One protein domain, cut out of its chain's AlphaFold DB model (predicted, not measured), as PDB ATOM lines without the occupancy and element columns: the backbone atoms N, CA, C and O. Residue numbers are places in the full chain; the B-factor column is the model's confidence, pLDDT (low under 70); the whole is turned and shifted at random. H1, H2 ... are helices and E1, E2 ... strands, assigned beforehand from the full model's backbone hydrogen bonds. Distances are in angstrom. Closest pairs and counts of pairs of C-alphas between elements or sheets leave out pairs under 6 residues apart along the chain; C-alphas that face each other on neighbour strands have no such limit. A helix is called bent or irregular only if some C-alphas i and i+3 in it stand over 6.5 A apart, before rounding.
ATOM      1  N   GLY A  93     -13.021  41.730  32.131       95.94
ATOM      2  CA  GLY A  93     -12.865  41.905  33.566       95.94
ATOM      3  C   GLY A  93     -14.136  41.556  34.318       95.94
ATOM      4  O   GLY A  93     -15.035  40.901  33.788       95.94
ATOM      5  N   GLU A  94     -14.187  41.982  35.573       95.44
ATOM      6  CA  GLU A  94     -15.252  41.627  36.501       95.44
ATOM      7  C   GLU A  94     -15.821  42.881  37.173       95.44
ATOM      8  O   GLU A  94     -15.085  43.817  37.494       95.44
ATOM      9  N   ILE A  95     -17.142  42.907  37.380       94.31
ATOM     10  CA  ILE A  95     -17.806  43.897  38.239       94.31
ATOM     11  C   ILE A  95     -18.168  43.220  39.564       94.31
ATOM     12  O   ILE A  95     -18.930  42.249  39.539       94.31
ATOM     13  N   PRO A  96     -17.678  43.712  40.715       91.94
ATOM     14  CA  PRO A  96     -18.094  43.199  42.011       91.94
ATOM     15  C   PRO A  96     -19.520  43.655  42.330       91.94
ATOM     16  O   PRO A  96     -19.847  44.838  42.230       91.94
ATOM     17  N   VAL A  97     -20.373  42.725  42.756       89.38
ATOM     18  CA  VAL A  97     -21.727  43.025  43.236       89.38
ATOM     19  C   VAL A  97     -21.952  42.391  44.592       89.38
ATOM     20  O   VAL A  97     -21.672  41.211  44.786       89.38
ATOM     21  N   LEU A  98     -22.459  43.191  45.531       84.06
ATOM     22  CA  LEU A  98     -22.695  42.760  46.902       84.06
ATOM     23  C   LEU A  98     -23.611  41.527  46.924       84.06
ATOM     24  O   LEU A  98     -24.759  41.589  46.468       84.06
ATOM     25  N   ALA A  99     -23.096  40.424  47.464       77.44
ATOM     26  CA  ALA A  99     -23.877  39.232  47.731       77.44
ATOM     27  C   ALA A  99     -24.912  39.585  48.796       77.44
ATOM     28  O   ALA A  99     -24.585  40.037  49.895       77.44
ATOM     29  N   ARG A 100     -26.184  39.425  48.451       76.06
ATOM     30  CA  ARG A 100     -27.265  39.695  49.385       76.06
ATOM     31  C   ARG A 100     -27.595  38.437  50.201       76.06
ATOM     32  O   ARG A 100     -27.445  37.327  49.690       76.06
ATOM     33  N   PRO A 101     -28.061  38.583  51.455       67.50
ATOM     34  CA  PRO A 101     -28.263  37.454  52.358       67.50
ATOM     35  C   PRO A 101     -29.542  36.642  52.080       67.50
ATOM     36  O   PRO A 101     -29.913  35.803  52.900       67.50
ATOM     37  N   GLU A 102     -30.269  36.860  50.974       78.62
ATOM     38  CA  GLU A 102     -31.494  36.095  50.731       78.62
ATOM     39  C   GLU A 102     -31.181  34.627  50.394       78.62
ATOM     40  O   GLU A 102     -30.309  34.316  49.583       78.62
ATOM     41  N   ALA A 103     -31.960  33.692  50.947       78.75
ATOM     42  CA  ALA A 103     -31.729  32.250  50.784       78.75
ATOM     43  C   ALA A 103     -31.674  31.786  49.312       78.75
ATOM     44  O   ALA A 103     -30.916  30.880  48.961       78.75
ATOM     45  N   ARG A 104     -32.457  32.422  48.424       78.88
ATOM     46  CA  ARG A 104     -32.411  32.151  46.976       78.88
ATOM     47  C   ARG A 104     -31.075  32.570  46.361       78.88
ATOM     48  O   ARG A 104     -30.540  31.824  45.543       78.88
ATOM     49  N   VAL A 105     -30.527  33.708  46.788       81.31
ATOM     50  CA  VAL A 105     -29.207  34.187  46.365       81.31
ATOM     51  C   VAL A 105     -28.124  33.262  46.910       81.31
ATOM     52  O   VAL A 105     -27.292  32.823  46.129       81.31
ATOM     53  N   ALA A 106     -28.196  32.838  48.175       83.19
ATOM     54  CA  ALA A 106     -27.235  31.902  48.768       83.19
ATOM     55  C   ALA A 106     -27.133  30.562  48.006       83.19
ATOM     56  O   ALA A 106     -26.034  30.064  47.753       83.19
ATOM     57  N   LYS A 107     -28.264  29.989  47.563       84.00
ATOM     58  CA  LYS A 107     -28.249  28.778  46.717       84.00
ATOM     59  C   LYS A 107     -27.558  29.027  45.372       84.00
ATOM     60  O   LYS A 107     -26.813  28.177  44.894       84.00
ATOM     61  N   ARG A 108     -27.809  30.179  44.747       86.62
ATOM     62  CA  ARG A 108     -27.181  30.550  43.469       86.62
ATOM     63  C   ARG A 108     -25.711  30.922  43.619       86.62
ATOM     64  O   ARG A 108     -24.925  30.627  42.730       86.62
ATOM     65  N   GLN A 109     -25.332  31.483  44.756       85.38
ATOM     66  CA  GLN A 109     -23.951  31.742  45.132       85.38
ATOM     67  C   GLN A 109     -23.150  30.438  45.233       85.38
ATOM     68  O   GLN A 109     -22.046  30.348  44.710       85.38
ATOM     69  N   LEU A 110     -23.719  29.386  45.831       86.50
ATOM     70  CA  LEU A 110     -23.095  28.060  45.799       86.50
ATOM     71  C   LEU A 110     -22.882  27.564  44.358       86.50
ATOM     72  O   LEU A 110     -21.767  27.182  44.017       86.50
ATOM     73  N   ALA A 111     -23.902  27.662  43.500       87.75
ATOM     74  CA  ALA A 111     -23.789  27.262  42.095       87.75
ATOM     75  C   ALA A 111     -22.734  28.078  41.318       87.75
ATOM     76  O   ALA A 111     -22.040  27.540  40.460       87.75
ATOM     77  N   LEU A 112     -22.581  29.373  41.622       89.31
ATOM     78  CA  LEU A 112     -21.531  30.217  41.046       89.31
ATOM     79  C   LEU A 112     -20.131  29.735  41.443       89.31
ATOM     80  O   LEU A 112     -19.258  29.636  40.579       89.31
ATOM     81  N   ARG A 113     -19.930  29.388  42.718       88.31
ATOM     82  CA  ARG A 113     -18.658  28.835  43.207       88.31
ATOM     83  C   ARG A 113     -18.339  27.492  42.561       88.31
ATOM     84  O   ARG A 113     -17.223  27.297  42.094       88.31
ATOM     85  N   GLU A 114     -19.321  26.597  42.460       88.81
ATOM     86  CA  GLU A 114     -19.174  25.302  41.776       88.81
ATOM     87  C   GLU A 114     -18.846  25.465  40.283       88.81
ATOM     88  O   GLU A 114     -18.067  24.694  39.726       88.81
ATOM     89  N   ALA A 115     -19.375  26.509  39.640       87.00
ATOM     90  CA  ALA A 115     -19.053  26.866  38.258       87.00
ATOM     91  C   ALA A 115     -17.692  27.586  38.097       87.00
ATOM     92  O   ALA A 115     -17.315  27.946  36.974       87.00
ATOM     93  N   GLY A 116     -16.949  27.783  39.192       87.75
ATOM     94  CA  GLY A 116     -15.617  28.384  39.206       87.75
ATOM     95  C   GLY A 116     -15.609  29.907  39.076       87.75
ATOM     96  O   GLY A 116     -14.631  30.460  38.572       87.75
ATOM     97  N   PHE A 117     -16.687  30.591  39.467       89.38
ATOM     98  CA  PHE A 117     -16.707  32.052  39.549       89.38
ATOM     99  C   PHE A 117     -16.215  32.547  40.904       89.38
ATOM    100  O   PHE A 117     -16.477  31.933  41.938       89.38
ATOM    101  N   GLY A 118     -15.487  33.662  40.868       84.62
ATOM    102  CA  GLY A 118     -14.843  34.232  42.040       84.62
ATOM    103  C   GLY A 118     -15.793  35.008  42.951       84.62
ATOM    104  O   GLY A 118     -16.806  35.572  42.529       84.62
ATOM    105  N   GLU A 119     -15.393  35.072  44.215       89.31
ATOM    106  CA  GLU A 119     -15.950  35.940  45.244       89.31
ATOM    107  C   GLU A 119     -14.798  36.661  45.935       89.31
ATOM    108  O   GLU A 119     -13.702  36.111  46.065       89.31
ATOM    109  N   VAL A 120     -15.046  37.881  46.394       89.50
ATOM    110  CA  VAL A 120     -14.090  38.624  47.215       89.50
ATOM    111  C   VAL A 120     -14.783  39.143  48.463       89.50
ATOM    112  O   VAL A 120     -15.909  39.636  48.399       89.50
ATOM    113  N   THR A 121     -14.112  39.039  49.606       89.06
ATOM    114  CA  THR A 121     -14.577  39.644  50.853       89.06
ATOM    115  C   THR A 121     -13.760  40.897  51.133       89.06
ATOM    116  O   THR A 121     -12.538  40.829  51.245       89.06
ATOM    117  N   VAL A 122     -14.435  42.036  51.259       87.38
ATOM    118  CA  VAL A 122     -13.833  43.334  51.588       87.38
ATOM    119  C   VAL A 122     -14.575  43.879  52.797       87.38
ATOM    120  O   VAL A 122     -15.798  43.975  52.767       87.38
ATOM    121  N   GLU A 123     -13.850  44.171  53.878       90.19
ATOM    122  CA  GLU A 123     -14.425  44.734  55.114       90.19
ATOM    123  C   GLU A 123     -15.628  43.931  55.663       90.19
ATOM    124  O   GLU A 123     -16.600  44.479  56.171       90.19
ATOM    125  N   GLY A 124     -15.579  42.600  55.539       85.94
ATOM    126  CA  GLY A 124     -16.648  41.700  55.994       85.94
ATOM    127  C   GLY A 124     -17.853  41.588  55.049       85.94
ATOM    128  O   GLY A 124     -18.743  40.776  55.296       85.94
ATOM    129  N   LEU A 125     -17.875  42.336  53.943       86.19
ATOM    130  CA  LEU A 125     -18.876  42.215  52.887       86.19
ATOM    131  C   LEU A 125     -18.380  41.285  51.783       86.19
ATOM    132  O   LEU A 125     -17.261  41.426  51.296       86.19
ATOM    133  N   THR A 126     -19.221  40.337  51.372       86.94
ATOM    134  CA  THR A 126     -18.904  39.417  50.272       86.94
ATOM    135  C   THR A 126     -19.467  39.952  48.964       86.94
ATOM    136  O   THR A 126     -20.652  40.272  48.877       86.94
ATOM    137  N   TYR A 127     -18.628  40.024  47.939       90.12
ATOM    138  CA  TYR A 127     -18.980  40.456  46.596       90.12
ATOM    139  C   TYR A 127     -18.829  39.290  45.627       90.12
ATOM    140  O   TYR A 127     -17.789  38.635  45.577       90.12
ATOM    141  N   LEU A 128     -19.864  39.071  44.823       91.00
ATOM    142  CA  LEU A 128     -19.827  38.174  43.678       91.00
ATOM    143  C   LEU A 128     -19.166  38.900  42.512       91.00
ATOM    144  O   LEU A 128     -19.549  40.027  42.185       91.00
ATOM    145  N   LEU A 129     -18.192  38.257  41.875       92.81
ATOM    146  CA  LEU A 129     -17.499  38.821  40.722       92.81
ATOM    147  C   LEU A 129     -18.271  38.463  39.450       92.81
ATOM    148  O   LEU A 129     -18.492  37.291  39.142       92.81
ATOM    149  N   VAL A 130     -18.739  39.483  38.728       94.81
ATOM    150  CA  VAL A 130     -19.546  39.316  37.514       94.81
ATOM    151  C   VAL A 130     -18.664  39.485  36.282       94.81
ATOM    152  O   VAL A 130     -18.318  40.620  35.951       94.81
ATOM    153  N   PRO A 131     -18.309  38.394  35.582       95.44
ATOM    154  CA  PRO A 131     -17.407  38.449  34.444       95.44
ATOM    155  C   PRO A 131     -18.116  38.984  33.207       95.44
ATOM    156  O   PRO A 131     -19.162  38.475  32.780       95.44
ATOM    157  N   LEU A 132     -17.494  39.990  32.605       96.56
ATOM    158  CA  LEU A 132     -17.987  40.693  31.438       96.56
ATOM    159  C   LEU A 132     -16.897  40.829  30.375       96.56
ATOM    160  O   LEU A 132     -15.699  40.857  30.660       96.56
ATOM    161  N   SER A 133     -17.344  41.005  29.138       96.75
ATOM    162  CA  SER A 133     -16.525  41.572  28.072       96.75
ATOM    163  C   SER A 133     -17.238  42.756  27.434       96.75
ATOM    164  O   SER A 133     -18.430  42.647  27.140       96.75
ATOM    165  N   VAL A 134     -16.517  43.841  27.168       96.44
ATOM    166  CA  VAL A 134     -16.998  45.003  26.411       96.44
ATOM    167  C   VAL A 134     -16.234  45.081  25.103       96.44
ATOM    168  O   VAL A 134     -15.013  45.173  25.107       96.44
ATOM    169  N   ARG A 135     -16.932  45.023  23.975       94.38
ATOM    170  CA  ARG A 135     -16.314  45.010  22.645       94.38
ATOM    171  C   ARG A 135     -16.649  46.289  21.907       94.38
ATOM    172  O   ARG A 135     -17.817  46.672  21.865       94.38
ATOM    173  N   TYR A 136     -15.643  46.894  21.292       92.50
ATOM    174  CA  TYR A 136     -15.851  48.067  20.458       92.50
ATOM    175  C   TYR A 136     -16.390  47.670  19.076       92.50
ATOM    176  O   TYR A 136     -15.904  46.691  18.501       92.50
ATOM    177  N   PRO A 137     -17.354  48.416  18.514       89.81
ATOM    178  CA  PRO A 137     -17.675  48.335  17.096       89.81
ATOM    179  C   PRO A 137     -16.570  48.993  16.255       89.81
ATOM    180  O   PRO A 137     -15.782  49.804  16.747       89.81
ATOM    181  N   SER A 138     -16.529  48.682  14.960       88.00
ATOM    182  CA  SER A 138     -15.606  49.305  13.994       88.00
ATOM    183  C   SER A 138     -15.801  50.819  13.852       88.00
ATOM    184  O   SER A 138     -14.863  51.555  13.528       88.00
ATOM    185  N   GLU A 139     -17.024  51.274  14.101       86.25
ATOM    186  CA  GLU A 139     -17.509  52.641  13.959       86.25
ATOM    187  C   GLU A 139     -17.447  53.432  15.269       86.25
ATOM    188  O   GLU A 139     -17.924  54.567  15.309       86.25
ATOM    189  N   TRP A 140     -16.876  52.864  16.339       86.06
ATOM    190  CA  TRP A 140     -16.688  53.566  17.609       86.06
ATOM    191  C   TRP A 140     -16.052  54.957  17.392       86.06
ATOM    192  O   TRP A 140     -15.134  55.080  16.573       86.06
ATOM    193  N   PRO A 141     -16.515  56.014  18.091       81.25
ATOM    194  CA  PRO A 141     -17.554  56.032  19.128       81.25
ATOM    195  C   PRO A 141     -18.986  56.270  18.622       81.25
ATOM    196  O   PRO A 141     -19.870  56.593  19.407       81.25
ATOM    197  N   ASN A 142     -19.247  56.119  17.320       80.00
ATOM    198  CA  ASN A 142     -20.561  56.416  16.737       80.00
ATOM    199  C   ASN A 142     -21.595  55.295  16.939       80.00
ATOM    200  O   ASN A 142     -22.792  55.516  16.765       80.00
ATOM    201  N   LEU A 143     -21.149  54.088  17.296       83.50
ATOM    202  CA  LEU A 143     -22.004  52.945  17.619       83.50
ATOM    203  C   LEU A 143     -21.729  52.454  19.037       83.50
ATOM    204  O   LEU A 143     -20.616  52.596  19.538       83.50
ATOM    205  N   GLU A 144     -22.736  51.843  19.659       84.00
ATOM    206  CA  GLU A 144     -22.622  51.339  21.025       84.00
ATOM    207  C   GLU A 144     -21.607  50.192  21.138       84.00
ATOM    208  O   GLU A 144     -21.507  49.342  20.241       84.00
ATOM    209  N   PRO A 145     -20.880  50.099  22.264       90.44
ATOM    210  CA  PRO A 145     -20.068  48.934  22.520       90.44
ATOM    211  C   PRO A 145     -20.977  47.772  22.911       90.44
ATOM    212  O   PRO A 145     -22.019  47.930  23.543       90.44
ATOM    213  N   THR A 146     -20.577  46.557  22.566       92.81
ATOM    214  CA  THR A 146     -21.324  45.369  22.972       92.81
ATOM    215  C   THR A 146     -20.812  44.874  24.314       92.81
ATOM    216  O   THR A 146     -19.689  44.372  24.380       92.81
ATOM    217  N   VAL A 147     -21.637  44.941  25.364       95.31
ATOM    218  CA  VAL A 147     -21.337  44.283  26.644       95.31
ATOM    219  C   VAL A 147     -21.965  42.895  26.695       95.31
ATOM    220  O   VAL A 147     -23.146  42.725  26.394       95.31
ATOM    221  N   ARG A 148     -21.180  41.897  27.093       96.19
ATOM    222  CA  ARG A 148     -21.613  40.508  27.255       96.19
ATOM    223  C   ARG A 148     -21.239  39.944  28.611       96.19
ATOM    224  O   ARG A 148     -20.108  40.121  29.051       96.19
ATOM    225  N   TYR A 149     -22.163  39.190  29.190       96.25
ATOM    226  CA  TYR A 149     -21.910  38.284  30.303       96.25
ATOM    227  C   TYR A 149     -21.199  37.015  29.832       96.25
ATOM    228  O   TYR A 149     -21.389  36.565  28.701       96.25
ATOM    229  N   ALA A 150     -20.438  36.374  30.719       93.50
ATOM    230  CA  ALA A 150     -20.072  34.980  30.496       93.50
ATOM    231  C   ALA A 150     -21.341  34.104  30.531       93.50
ATOM    232  O   ALA A 150     -22.042  34.082  31.539       93.50
ATOM    233  N   GLY A 151     -21.624  33.341  29.470       92.88
ATOM    234  CA  GLY A 151     -22.846  32.519  29.390       92.88
ATOM    235  C   GLY A 151     -23.020  31.567  30.579       92.88
ATOM    236  O   GLY A 151     -24.065  31.567  31.220       92.88
ATOM    237  N   ARG A 152     -21.942  30.869  30.972       93.31
ATOM    238  CA  ARG A 152     -21.932  29.990  32.158       93.31
ATOM    239  C   ARG A 152     -22.278  30.699  33.477       93.31
ATOM    240  O   ARG A 152     -22.730  30.048  34.412       93.31
ATOM    241  N   TRP A 153     -22.082  32.016  33.560       94.38
ATOM    242  CA  TRP A 153     -22.447  32.804  34.741       94.38
ATOM    243  C   TRP A 153     -23.962  33.003  34.817       94.38
ATOM    244  O   TRP A 153     -24.562  32.800  35.872       94.38
ATOM    245  N   LEU A 154     -24.594  33.320  33.679       94.94
ATOM    246  CA  LEU A 154     -26.054  33.396  33.575       94.94
ATOM    247  C   LEU A 154     -26.692  32.037  33.880       94.94
ATOM    248  O   LEU A 154     -27.632  31.971  34.673       94.94
ATOM    249  N   ASP A 155     -26.128  30.959  33.329       94.19
ATOM    250  CA  ASP A 155     -26.621  29.597  33.547       94.19
ATOM    251  C   ASP A 155     -26.587  29.211  35.039       94.19
ATOM    252  O   ASP A 155     -27.583  28.721  35.577       94.19
ATOM    253  N   ALA A 156     -25.480  29.489  35.742       92.56
ATOM    254  CA  ALA A 156     -25.332  29.202  37.173       92.56
ATOM    255  C   ALA A 156     -26.363  29.958  38.035       92.56
ATOM    256  O   ALA A 156     -26.940  29.407  38.982       92.56
ATOM    257  N   LEU A 157     -26.671  31.203  37.662       91.12
ATOM    258  CA  LEU A 157     -27.719  32.002  38.297       91.12
ATOM    259  C   LEU A 157     -29.145  31.573  37.918       91.12
ATOM    260  O   LEU A 157     -30.103  32.010  38.558       91.12
ATOM    261  N   GLY A 158     -29.305  30.694  36.927       92.88
ATOM    262  CA  GLY A 158     -30.606  30.308  36.384       92.88
ATOM    263  C   GLY A 158     -31.282  31.430  35.595       92.88
ATOM    264  O   GLY A 158     -32.509  31.485  35.554       92.88
ATOM    265  N   LEU A 159     -30.493  32.336  35.015       94.31
ATOM    266  CA  LEU A 159     -30.960  33.403  34.137       94.31
ATOM    267  C   LEU A 159     -30.933  32.930  32.675       94.31
ATOM    268  O   LEU A 159     -30.057  32.152  32.293       94.31
ATOM    269  N   PRO A 160     -31.864  33.396  31.826       94.88
ATOM    270  CA  PRO A 160     -31.843  33.060  30.409       94.88
ATOM    271  C   PRO A 160     -30.650  33.722  29.714       94.88
ATOM    272  O   PRO A 160     -30.232  34.813  30.085       94.88
ATOM    273  N   ARG A 161     -30.150  33.113  28.635       93.94
ATOM    274  CA  ARG A 161     -29.122  33.741  27.789       93.94
ATOM    275  C   ARG A 161     -29.685  34.798  26.837       93.94
ATOM    276  O   ARG A 161     -28.951  35.657  26.376       93.94
ATOM    277  N   SER A 162     -30.979  34.752  26.532       94.94
ATOM    278  CA  SER A 162     -31.676  35.766  25.738       94.94
ATOM    279  C   SER A 162     -33.088  35.917  26.279       94.94
ATOM    280  O   SER A 162     -33.802  34.928  26.447       94.94
ATOM    281  N   SER A 163     -33.476  37.141  26.621       94.00
ATOM    282  CA  SER A 163     -34.807  37.451  27.127       94.00
ATOM    283  C   SER A 163     -35.017  38.957  27.155       94.00
ATOM    284  O   SER A 163     -34.361  39.666  27.921       94.00
ATOM    285  N   VAL A 164     -36.010  39.426  26.397       90.12
ATOM    286  CA  VAL A 164     -36.455  40.828  26.431       90.12
ATOM    287  C   VAL A 164     -36.835  41.241  27.854       90.12
ATOM    288  O   VAL A 164     -36.439  42.310  28.300       90.12
ATOM    289  N   ALA A 165     -37.507  40.361  28.606       90.75
ATOM    290  CA  ALA A 165     -37.904  40.634  29.988       90.75
ATOM    291  C   ALA A 165     -36.709  40.876  30.929       90.75
ATOM    292  O   ALA A 165     -36.840  41.611  31.900       90.75
ATOM    293  N   HIS A 166     -35.554  40.269  30.644       92.75
ATOM    294  CA  HIS A 166     -34.327  40.433  31.432       92.75
ATOM    295  C   HIS A 166     -33.349  41.425  30.795       92.75
ATOM    296  O   HIS A 166     -32.223  41.539  31.270       92.75
ATOM    297  N   HIS A 167     -33.751  42.098  29.710       92.25
ATOM    298  CA  HIS A 167     -32.890  42.992  28.938       92.25
ATOM    299  C   HIS A 167     -31.603  42.313  28.444       92.25
ATOM    300  O   HIS A 167     -30.550  42.933  28.324       92.25
ATOM    301  N   LEU A 168     -31.709  41.026  28.108       93.56
ATOM    302  CA  LEU A 168     -30.642  40.235  27.508       93.56
ATOM    303  C   LEU A 168     -30.963  40.008  26.033       93.56
ATOM    304  O   LEU A 168     -31.961  39.374  25.691       93.56
ATOM    305  N   ILE A 169     -30.107  40.534  25.171       88.75
ATOM    306  CA  ILE A 169     -30.127  40.334  23.727       88.75
ATOM    307  C   ILE A 169     -29.180  39.167  23.454       88.75
ATOM    308  O   ILE A 169     -28.107  39.135  24.030       88.75
ATOM    309  N   GLU A 170     -29.583  38.200  22.637       86.94
ATOM    310  CA  GLU A 170     -28.739  37.136  22.062       86.94
ATOM    311  C   GLU A 170     -27.477  36.701  22.852       86.94
ATOM    312  O   GLU A 170     -26.422  37.349  22.835       86.94
ATOM    313  N   ASP A 171     -27.549  35.514  23.455       89.12
ATOM    314  CA  ASP A 171     -26.397  34.831  24.057       89.12
ATOM    315  C   ASP A 171     -25.592  35.728  25.025       89.12
ATOM    316  O   ASP A 171     -24.382  35.934  24.916       89.12
ATOM    317  N   GLY A 172     -26.313  36.314  25.979       91.44
ATOM    318  CA  GLY A 172     -25.772  37.039  27.121       91.44
ATOM    319  C   GLY A 172     -25.323  38.467  26.828       91.44
ATOM    320  O   GLY A 172     -24.651  39.053  27.676       91.44
ATOM    321  N   ARG A 173     -25.659  39.058  25.672       94.50
ATOM    322  CA  ARG A 173     -25.442  40.497  25.450       94.50
ATOM    323  C   ARG A 173     -26.424  41.300  26.303       94.50
ATOM    324  O   ARG A 173     -27.626  41.060  26.301       94.50
ATOM    325  N   ALA A 174     -25.911  42.279  27.037       93.31
ATOM    326  CA  ALA A 174     -26.744  43.210  27.782       93.31
ATOM    327  C   ALA A 174     -27.383  44.223  26.823       93.31
ATOM    328  O   ALA A 174     -26.715  44.752  25.933       93.31
ATOM    329  N   CYS A 175     -28.665  44.519  27.016       90.00
ATOM    330  CA  CYS A 175     -29.311  45.668  26.401       90.00
ATOM    331  C   CYS A 175     -28.877  46.928  27.158       90.00
ATOM    332  O   CYS A 175     -29.243  47.151  28.320       90.00
ATOM    333  N   ILE A 176     -28.056  47.743  26.502       84.31
ATOM    334  CA  ILE A 176     -27.541  48.992  27.051       84.31
ATOM    335  C   ILE A 176     -28.549  50.083  26.682       84.31
ATOM    336  O   ILE A 176     -28.539  50.628  25.587       84.31
ATOM    337  N   PHE A 177     -29.494  50.356  27.577       70.12
ATOM    338  CA  PHE A 177     -30.556  51.331  27.330       70.12
ATOM    339  C   PHE A 177     -30.044  52.727  26.932       70.12
ATOM    340  O   PHE A 177     -29.091  53.251  27.523       70.12
ATOM    341  N   GLY A 178     -30.782  53.365  26.015       61.78
ATOM    342  CA  GLY A 178     -30.741  54.809  25.775       61.78
ATOM    343  C   GLY A 178     -29.677  55.317  24.801       61.78
ATOM    344  O   GLY A 178     -29.498  56.522  24.741       61.78
ATOM    345  N   TRP A 179     -28.990  54.468  24.027       50.84
ATOM    346  CA  TRP A 179     -27.882  54.905  23.154       50.84
ATOM    347  C   TRP A 179     -28.242  56.031  22.166       50.84
ATOM    348  O   TRP A 179     -27.457  56.952  21.972       50.84
ATOM    349  N   GLY A 180     -29.459  56.027  21.607       53.19
ATOM    350  CA  GLY A 180     -29.915  57.059  20.661       53.19
ATOM    351  C   GLY A 180     -30.033  58.481  21.235       53.19
ATOM    352  O   GLY A 180     -30.341  59.404  20.489       53.19
ATOM    353  N   GLN A 181     -29.807  58.668  22.540       54.97
ATOM    354  CA  GLN A 181     -29.845  59.969  23.217       54.97
ATOM    355  C   GLN A 181     -28.443  60.508  23.584       54.97
ATOM    356  O   GLN A 181     -28.364  61.480  24.332       54.97
ATOM    357  N   TRP A 182     -27.343  59.870  23.147       56.22
ATOM    358  CA  TRP A 182     -26.017  60.076  23.757       56.22
ATOM    359  C   TRP A 182     -24.912  60.533  22.796       56.22
ATOM    360  O   TRP A 182     -24.885  60.194  21.614       56.22
ATOM    361  N   SER A 183     -23.984  61.310  23.367       62.22
ATOM    362  CA  SER A 183     -22.647  61.615  22.850       62.22
ATOM    363  C   SER A 183     -21.696  60.419  23.030       62.22
ATOM    364  O   SER A 183     -22.017  59.461  23.729       62.22
ATOM    365  N   ALA A 184     -20.511  60.478  22.410       67.31
ATOM    366  CA  ALA A 184     -19.446  59.483  22.554       67.31
ATOM    367  C   ALA A 184     -19.076  59.247  24.036       67.31
ATOM    368  O   ALA A 184     -18.363  60.053  24.631       67.31
ATOM    369  N   LEU A 185     -19.581  58.165  24.634       78.38
ATOM    370  CA  LEU A 185     -19.239  57.738  25.994       78.38
ATOM    371  C   LEU A 185     -17.994  56.884  26.017       78.38
ATOM    372  O   LEU A 185     -17.727  56.213  25.032       78.38
ATOM    373  N   THR A 186     -17.310  56.810  27.158       89.56
ATOM    374  CA  THR A 186     -16.236  55.829  27.326       89.56
ATOM    375  C   THR A 186     -16.745  54.454  27.761       89.56
ATOM    376  O   THR A 186     -17.856  54.327  28.285       89.56
ATOM    377  N   VAL A 187     -15.940  53.392  27.619       92.81
ATOM    378  CA  VAL A 187     -16.296  52.083  28.210       92.81
ATOM    379  C   VAL A 187     -16.428  52.179  29.728       92.81
ATOM    380  O   VAL A 187     -17.332  51.562  30.295       92.81
ATOM    381  N   ALA A 188     -15.600  52.991  30.386       93.50
ATOM    382  CA  ALA A 188     -15.721  53.224  31.821       93.50
ATOM    383  C   ALA A 188     -17.099  53.812  32.182       93.50
ATOM    384  O   ALA A 188     -17.716  53.360  33.152       93.50
ATOM    385  N   ASP A 189     -17.623  54.744  31.379       90.31
ATOM    386  CA  ASP A 189     -18.972  55.291  31.560       90.31
ATOM    387  C   ASP A 189     -20.055  54.236  31.347       90.31
ATOM    388  O   ASP A 189     -20.984  54.121  32.149       90.31
ATOM    389  N   VAL A 190     -19.935  53.418  30.297       91.00
ATOM    390  CA  VAL A 190     -20.882  52.326  30.027       91.00
ATOM    391  C   VAL A 190     -20.932  51.357  31.209       91.00
ATOM    392  O   VAL A 190     -22.017  50.984  31.670       91.00
ATOM    393  N   LEU A 191     -19.776  50.970  31.748       93.81
ATOM    394  CA  LEU A 191     -19.704  50.063  32.888       93.81
ATOM    395  C   LEU A 191     -20.368  50.671  34.132       93.81
ATOM    396  O   LEU A 191     -21.261  50.046  34.713       93.81
ATOM    397  N   GLN A 192     -19.997  51.899  34.500       90.69
ATOM    398  CA  GLN A 192     -20.505  52.575  35.699       90.69
ATOM    399  C   GLN A 192     -22.001  52.884  35.604       90.69
ATOM    400  O   GLN A 192     -22.776  52.569  36.507       90.69
ATOM    401  N   GLN A 193     -22.429  53.485  34.498       86.38
ATOM    402  CA  GLN A 193     -23.765  54.063  34.393       86.38
ATOM    403  C   GLN A 193     -24.814  53.033  33.960       86.38
ATOM    404  O   GLN A 193     -26.001  53.175  34.280       86.38
ATOM    405  N   ARG A 194     -24.412  51.991  33.219       88.12
ATOM    406  CA  ARG A 194     -25.345  51.022  32.621       88.12
ATOM    407  C   ARG A 194     -25.198  49.628  33.187       88.12
ATOM    408  O   ARG A 194     -26.215  49.036  33.571       88.12
ATOM    409  N   MET A 195     -23.972  49.117  33.262       93.12
ATOM    410  CA  MET A 195     -23.758  47.720  33.629       93.12
ATOM    411  C   MET A 195     -23.974  47.457  35.109       93.12
ATOM    412  O   MET A 195     -24.685  46.506  35.422       93.12
ATOM    413  N   VAL A 196     -23.484  48.315  36.008       91.56
ATOM    414  CA  VAL A 196     -23.727  48.168  37.459       91.56
ATOM    415  C   VAL A 196     -25.224  48.035  37.752       91.56
ATOM    416  O   VAL A 196     -25.669  47.078  38.386       91.56
ATOM    417  N   ASN A 197     -26.024  48.941  37.195       89.31
ATOM    418  CA  ASN A 197     -27.472  48.920  37.361       89.31
ATOM    419  C   ASN A 197     -28.128  47.695  36.691       89.31
ATOM    420  O   ASN A 197     -29.092  47.155  37.227       89.31
ATOM    421  N   HIS A 198     -27.619  47.230  35.541       93.81
ATOM    422  CA  HIS A 198     -28.170  46.056  34.851       93.81
ATOM    423  C   HIS A 198     -27.943  44.797  35.684       93.81
ATOM    424  O   HIS A 198     -28.863  44.009  35.897       93.81
ATOM    425  N   ILE A 199     -26.734  44.646  36.222       94.12
ATOM    426  CA  ILE A 199     -26.382  43.548  37.114       94.12
ATOM    427  C   ILE A 199     -27.245  43.595  38.374       94.12
ATOM    428  O   ILE A 199     -27.836  42.581  38.739       94.12
ATOM    429  N   ALA A 200     -27.388  44.764  39.004       91.56
ATOM    430  CA  ALA A 200     -28.229  44.913  40.188       91.56
ATOM    431  C   ALA A 200     -29.683  44.473  39.928       91.56
ATOM    432  O   ALA A 200     -30.274  43.792  40.766       91.56
ATOM    433  N   SER A 201     -30.252  44.803  38.764       92.69
ATOM    434  CA  SER A 201     -31.579  44.327  38.356       92.69
ATOM    435  C   SER A 201     -31.628  42.810  38.161       92.69
ATOM    436  O   SER A 201     -32.539  42.171  38.684       92.69
ATOM    437  N   LEU A 202     -30.636  42.196  37.509       93.56
ATOM    438  CA  LEU A 202     -30.571  40.732  37.392       93.56
ATOM    439  C   LEU A 202     -30.505  40.048  38.767       93.56
ATOM    440  O   LEU A 202     -31.195  39.056  38.992       93.56
ATOM    441  N   PHE A 203     -29.757  40.605  39.721       91.44
ATOM    442  CA  PHE A 203     -29.702  40.068  41.083       91.44
ATOM    443  C   PHE A 203     -31.016  40.221  41.853       91.44
ATOM    444  O   PHE A 203     -31.375  39.324  42.614       91.44
ATOM    445  N   LYS A 204     -31.783  41.296  41.631       91.81
ATOM    446  CA  LYS A 204     -33.152  41.406  42.167       91.81
ATOM    447  C   LYS A 204     -34.050  40.284  41.639       91.81
ATOM    448  O   LYS A 204     -34.824  39.721  42.411       91.81
ATOM    449  N   VAL A 205     -33.918  39.928  40.358       93.06
ATOM    450  CA  VAL A 205     -34.648  38.794  39.765       93.06
ATOM    451  C   VAL A 205     -34.226  37.476  40.408       93.06
ATOM    452  O   VAL A 205     -35.079  36.698  40.830       93.06
ATOM    453  N   VAL A 206     -32.921  37.250  40.577       91.56
ATOM    454  CA  VAL A 206     -32.396  36.068  41.285       91.56
ATOM    455  C   VAL A 206     -32.924  35.987  42.725       91.56
ATOM    456  O   VAL A 206     -33.278  34.904  43.196       91.56
ATOM    457  N   ALA A 207     -33.051  37.126  43.409       90.25
ATOM    458  CA  ALA A 207     -33.640  37.217  44.745       90.25
ATOM    459  C   ALA A 207     -35.165  36.971  44.764       90.25
ATOM    460  O   ALA A 207     -35.740  36.756  45.830       90.25
ATOM    461  N   GLY A 208     -35.824  36.923  43.602       91.44
ATOM    462  CA  GLY A 208     -37.230  36.554  43.451       91.44
ATOM    463  C   GLY A 208     -38.165  37.675  43.008       91.44
ATOM    464  O   GLY A 208     -39.367  37.427  42.943       91.44
ATOM    465  N   GLN A 209     -37.657  38.873  42.705       93.12
ATOM    466  CA  GLN A 209     -38.478  39.914  42.081       93.12
ATOM    467  C   GLN A 209     -38.837  39.526  40.645       93.12
ATOM    468  O   GLN A 209     -38.077  38.834  39.964       93.12
ATOM    469  N   THR A 210     -39.985  39.994  40.156       94.06
ATOM    470  CA  THR A 210     -40.304  39.822  38.738       94.06
ATOM    471  C   THR A 210     -39.351  40.675  37.889       94.06
ATOM    472  O   THR A 210     -38.918  41.738  38.345       94.06
ATOM    473  N   PRO A 211     -39.025  40.273  36.645       93.31
ATOM    474  CA  PRO A 211     -38.201  41.106  35.773       93.31
ATOM    475  C   PRO A 211     -38.802  42.502  35.548       93.31
ATOM    476  O   PRO A 211     -38.078  43.493  35.572       93.31
ATOM    477  N   ARG A 212     -40.133  42.607  35.445       90.62
ATOM    478  CA  ARG A 212     -40.835  43.893  35.320       90.62
ATOM    479  C   ARG A 212     -40.509  44.843  36.477       90.62
ATOM    480  O   ARG A 212     -40.190  46.000  36.229       90.62
ATOM    481  N   ASP A 213     -40.552  44.355  37.714       92.38
ATOM    482  CA  ASP A 213     -40.287  45.179  38.900       92.38
ATOM    483  C   ASP A 213     -38.792  45.480  39.050       92.38
ATOM    484  O   ASP A 213     -38.392  46.605  39.355       92.38
ATOM    485  N   ALA A 214     -37.941  44.491  38.773       91.75
ATOM    486  CA  ALA A 214     -36.493  44.636  38.863       91.75
ATOM    487  C   ALA A 214     -35.937  45.682  37.880       91.75
ATOM    488  O   ALA A 214     -34.928  46.332  38.183       91.75
ATOM    489  N   PHE A 215     -36.597  45.859  36.732       89.25
ATOM    490  CA  PHE A 215     -36.245  46.809  35.676       89.25
ATOM    491  C   PHE A 215     -37.204  48.012  35.588       89.25
ATOM    492  O   PHE A 215     -37.095  48.787  34.646       89.25
ATOM    493  N   ILE A 216     -38.097  48.238  36.562       81.19
ATOM    494  CA  ILE A 216     -39.138  49.281  36.471       81.19
ATOM    495  C   ILE A 216     -38.581  50.694  36.235       81.19
ATOM    496  O   ILE A 216     -39.124  51.445  35.435       81.19
ATOM    497  N   GLY A 217     -37.438  51.029  36.846       68.19
ATOM    498  CA  GLY A 217     -36.731  52.298  36.620       68.19
ATOM    499  C   GLY A 217     -36.004  52.390  35.272       68.19
ATOM    500  O   GLY A 217     -35.153  53.257  35.102       68.19
ATOM    501  N   ARG A 218     -36.255  51.447  34.358       63.72
ATOM    502  CA  ARG A 218     -35.649  51.344  33.023       63.72
ATOM    503  C   ARG A 218     -36.687  51.196  31.908       63.72
ATOM    504  O   ARG A 218     -36.299  51.120  30.751       63.72
ATOM    505  N   ILE A 219     -37.981  51.142  32.234       52.62
ATOM    506  CA  ILE A 219     -39.059  51.119  31.241       52.62
ATOM    507  C   ILE A 219     -39.350  52.574  30.851       52.62
ATOM    508  O   ILE A 219     -39.944  53.314  31.636       52.62
TER     509      ILE A 219
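What this domain is: This is residues 93 to 219 of the 220 residues of an uncharacterized protein of Herpetosiphonaceae bacterium (UniProt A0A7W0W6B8). A small, strongly twisted sheet built along one long strand, E3, forms a wall, and the long kinked helix H3 packs slantwise over it. H1 and H2 only graze the sheet and touch each other; the short H4 packs on H3 and is away from the sheet. The long axis runs from the beginning of H1 at one end to the E3-E4 hairpin loop at the other, and a long stretch without named elements, residues 158 to 186, joins H2 to H3. The printed part has 127 residues with four named helices and four named strands; along the chain E1 comes first, then H1, then the strands E2, E3 and E4, then the helices H2, H3 and H4; the sheet is branched, with E1, E2 and E4 each an antiparallel neighbour of E3, and the class is mixed, helices and strands. The whole is compact, with a radius of gyration of the C-alphas of 14.7 A and spans of 42 by 29 by 26 A.

How they stand to each other: E1, residues 93 to 98, is the antiparallel neighbour of E3, residues 125 to 135; N 95 and O 130 are 2.9 A apart, and N 128 and O 97 are 2.8 A apart, both within hydrogen-bond range. H1, residues 103 to 114, only grazes the sheet with its residues 109 to 113. E2, residues 119 to 122, and E3 form a hairpin, with N 127 and O 120 at 2.8 A. E3 and E4, residues 146 to 149, form another, with N 146 and O 135 at 2.8 A. E2, E3 and E4 are a meander, each strand the antiparallel neighbour of the one before. The pairing is staggered: E1 lies on one side of E3, beside residues 127 to 132, while E2, beside residues 125 to 129, and E4, beside residues 132 to 135, lie on the other side. H2, residues 151 to 157, only grazes the sheet with its residues 151 to 154. H1 touches H2 with residues 108 to 112 alone, at a steep tilt of 38 degrees, opposite ways; the closest C-alphas, those of Arg 108 and Leu 157, are 5.4 A apart. H3, residues 187 to 206, is on the sheet at a height over the sheet of 7.3 A; it lies over E3 and runs slantwise to the strands, at 55 degrees to E3 on the local plane. The closest C-alphas of E1 and H3, those of Ile 95 and Val 196, are 7.3 A apart. H3 touches H1 with residues 203 to 206 alone, the closest C-alphas being those of Val 105 and Val 206, 6.3 A apart. H4, residues 211 to 214, touches H3; the closest C-alphas, those of Ser 201 and Ala 214, are 4.9 A apart. H4 is not on the sheet, and H2 and H4 are apart. In H1 and H2 every O i to N i+4 pair is within hydrogen-bond range, in H3 14 of 16 are, and H4 is too short for such a pair.

Where its parts are: E1 begins at C-alpha 93, (-12.865, 41.905, 33.566), and is 16.6 A long. H1 is 16.9 A long, E2 10.0 A and E3 30.5 A. E3 ends at C-alpha 135, (-16.314, 45.010, 22.645). E4 and H2 are each 10.2 A long. H3 is 26.2 A long, with a kink of 32 degrees near residue 194; it is irregular, but only just: C-alphas 193 and 196 are 6.6 A apart. H4, 5.0 A long, ends at C-alpha 214, (-36.493, 44.636, 38.863).

The domain as a whole: The two C-alphas farthest apart, those of Ala 103 and Glu 139, are 44.4 A apart. The printed part has no cut. The link from H2 to H3, 29 residues, is long; within it residues 168 to 169 pair antiparallel with residues 173 to 174. Mean pLDDT of the printed part is 87.2; residue 101, residues 178 to 184 and residues 217 to 219 are under 70.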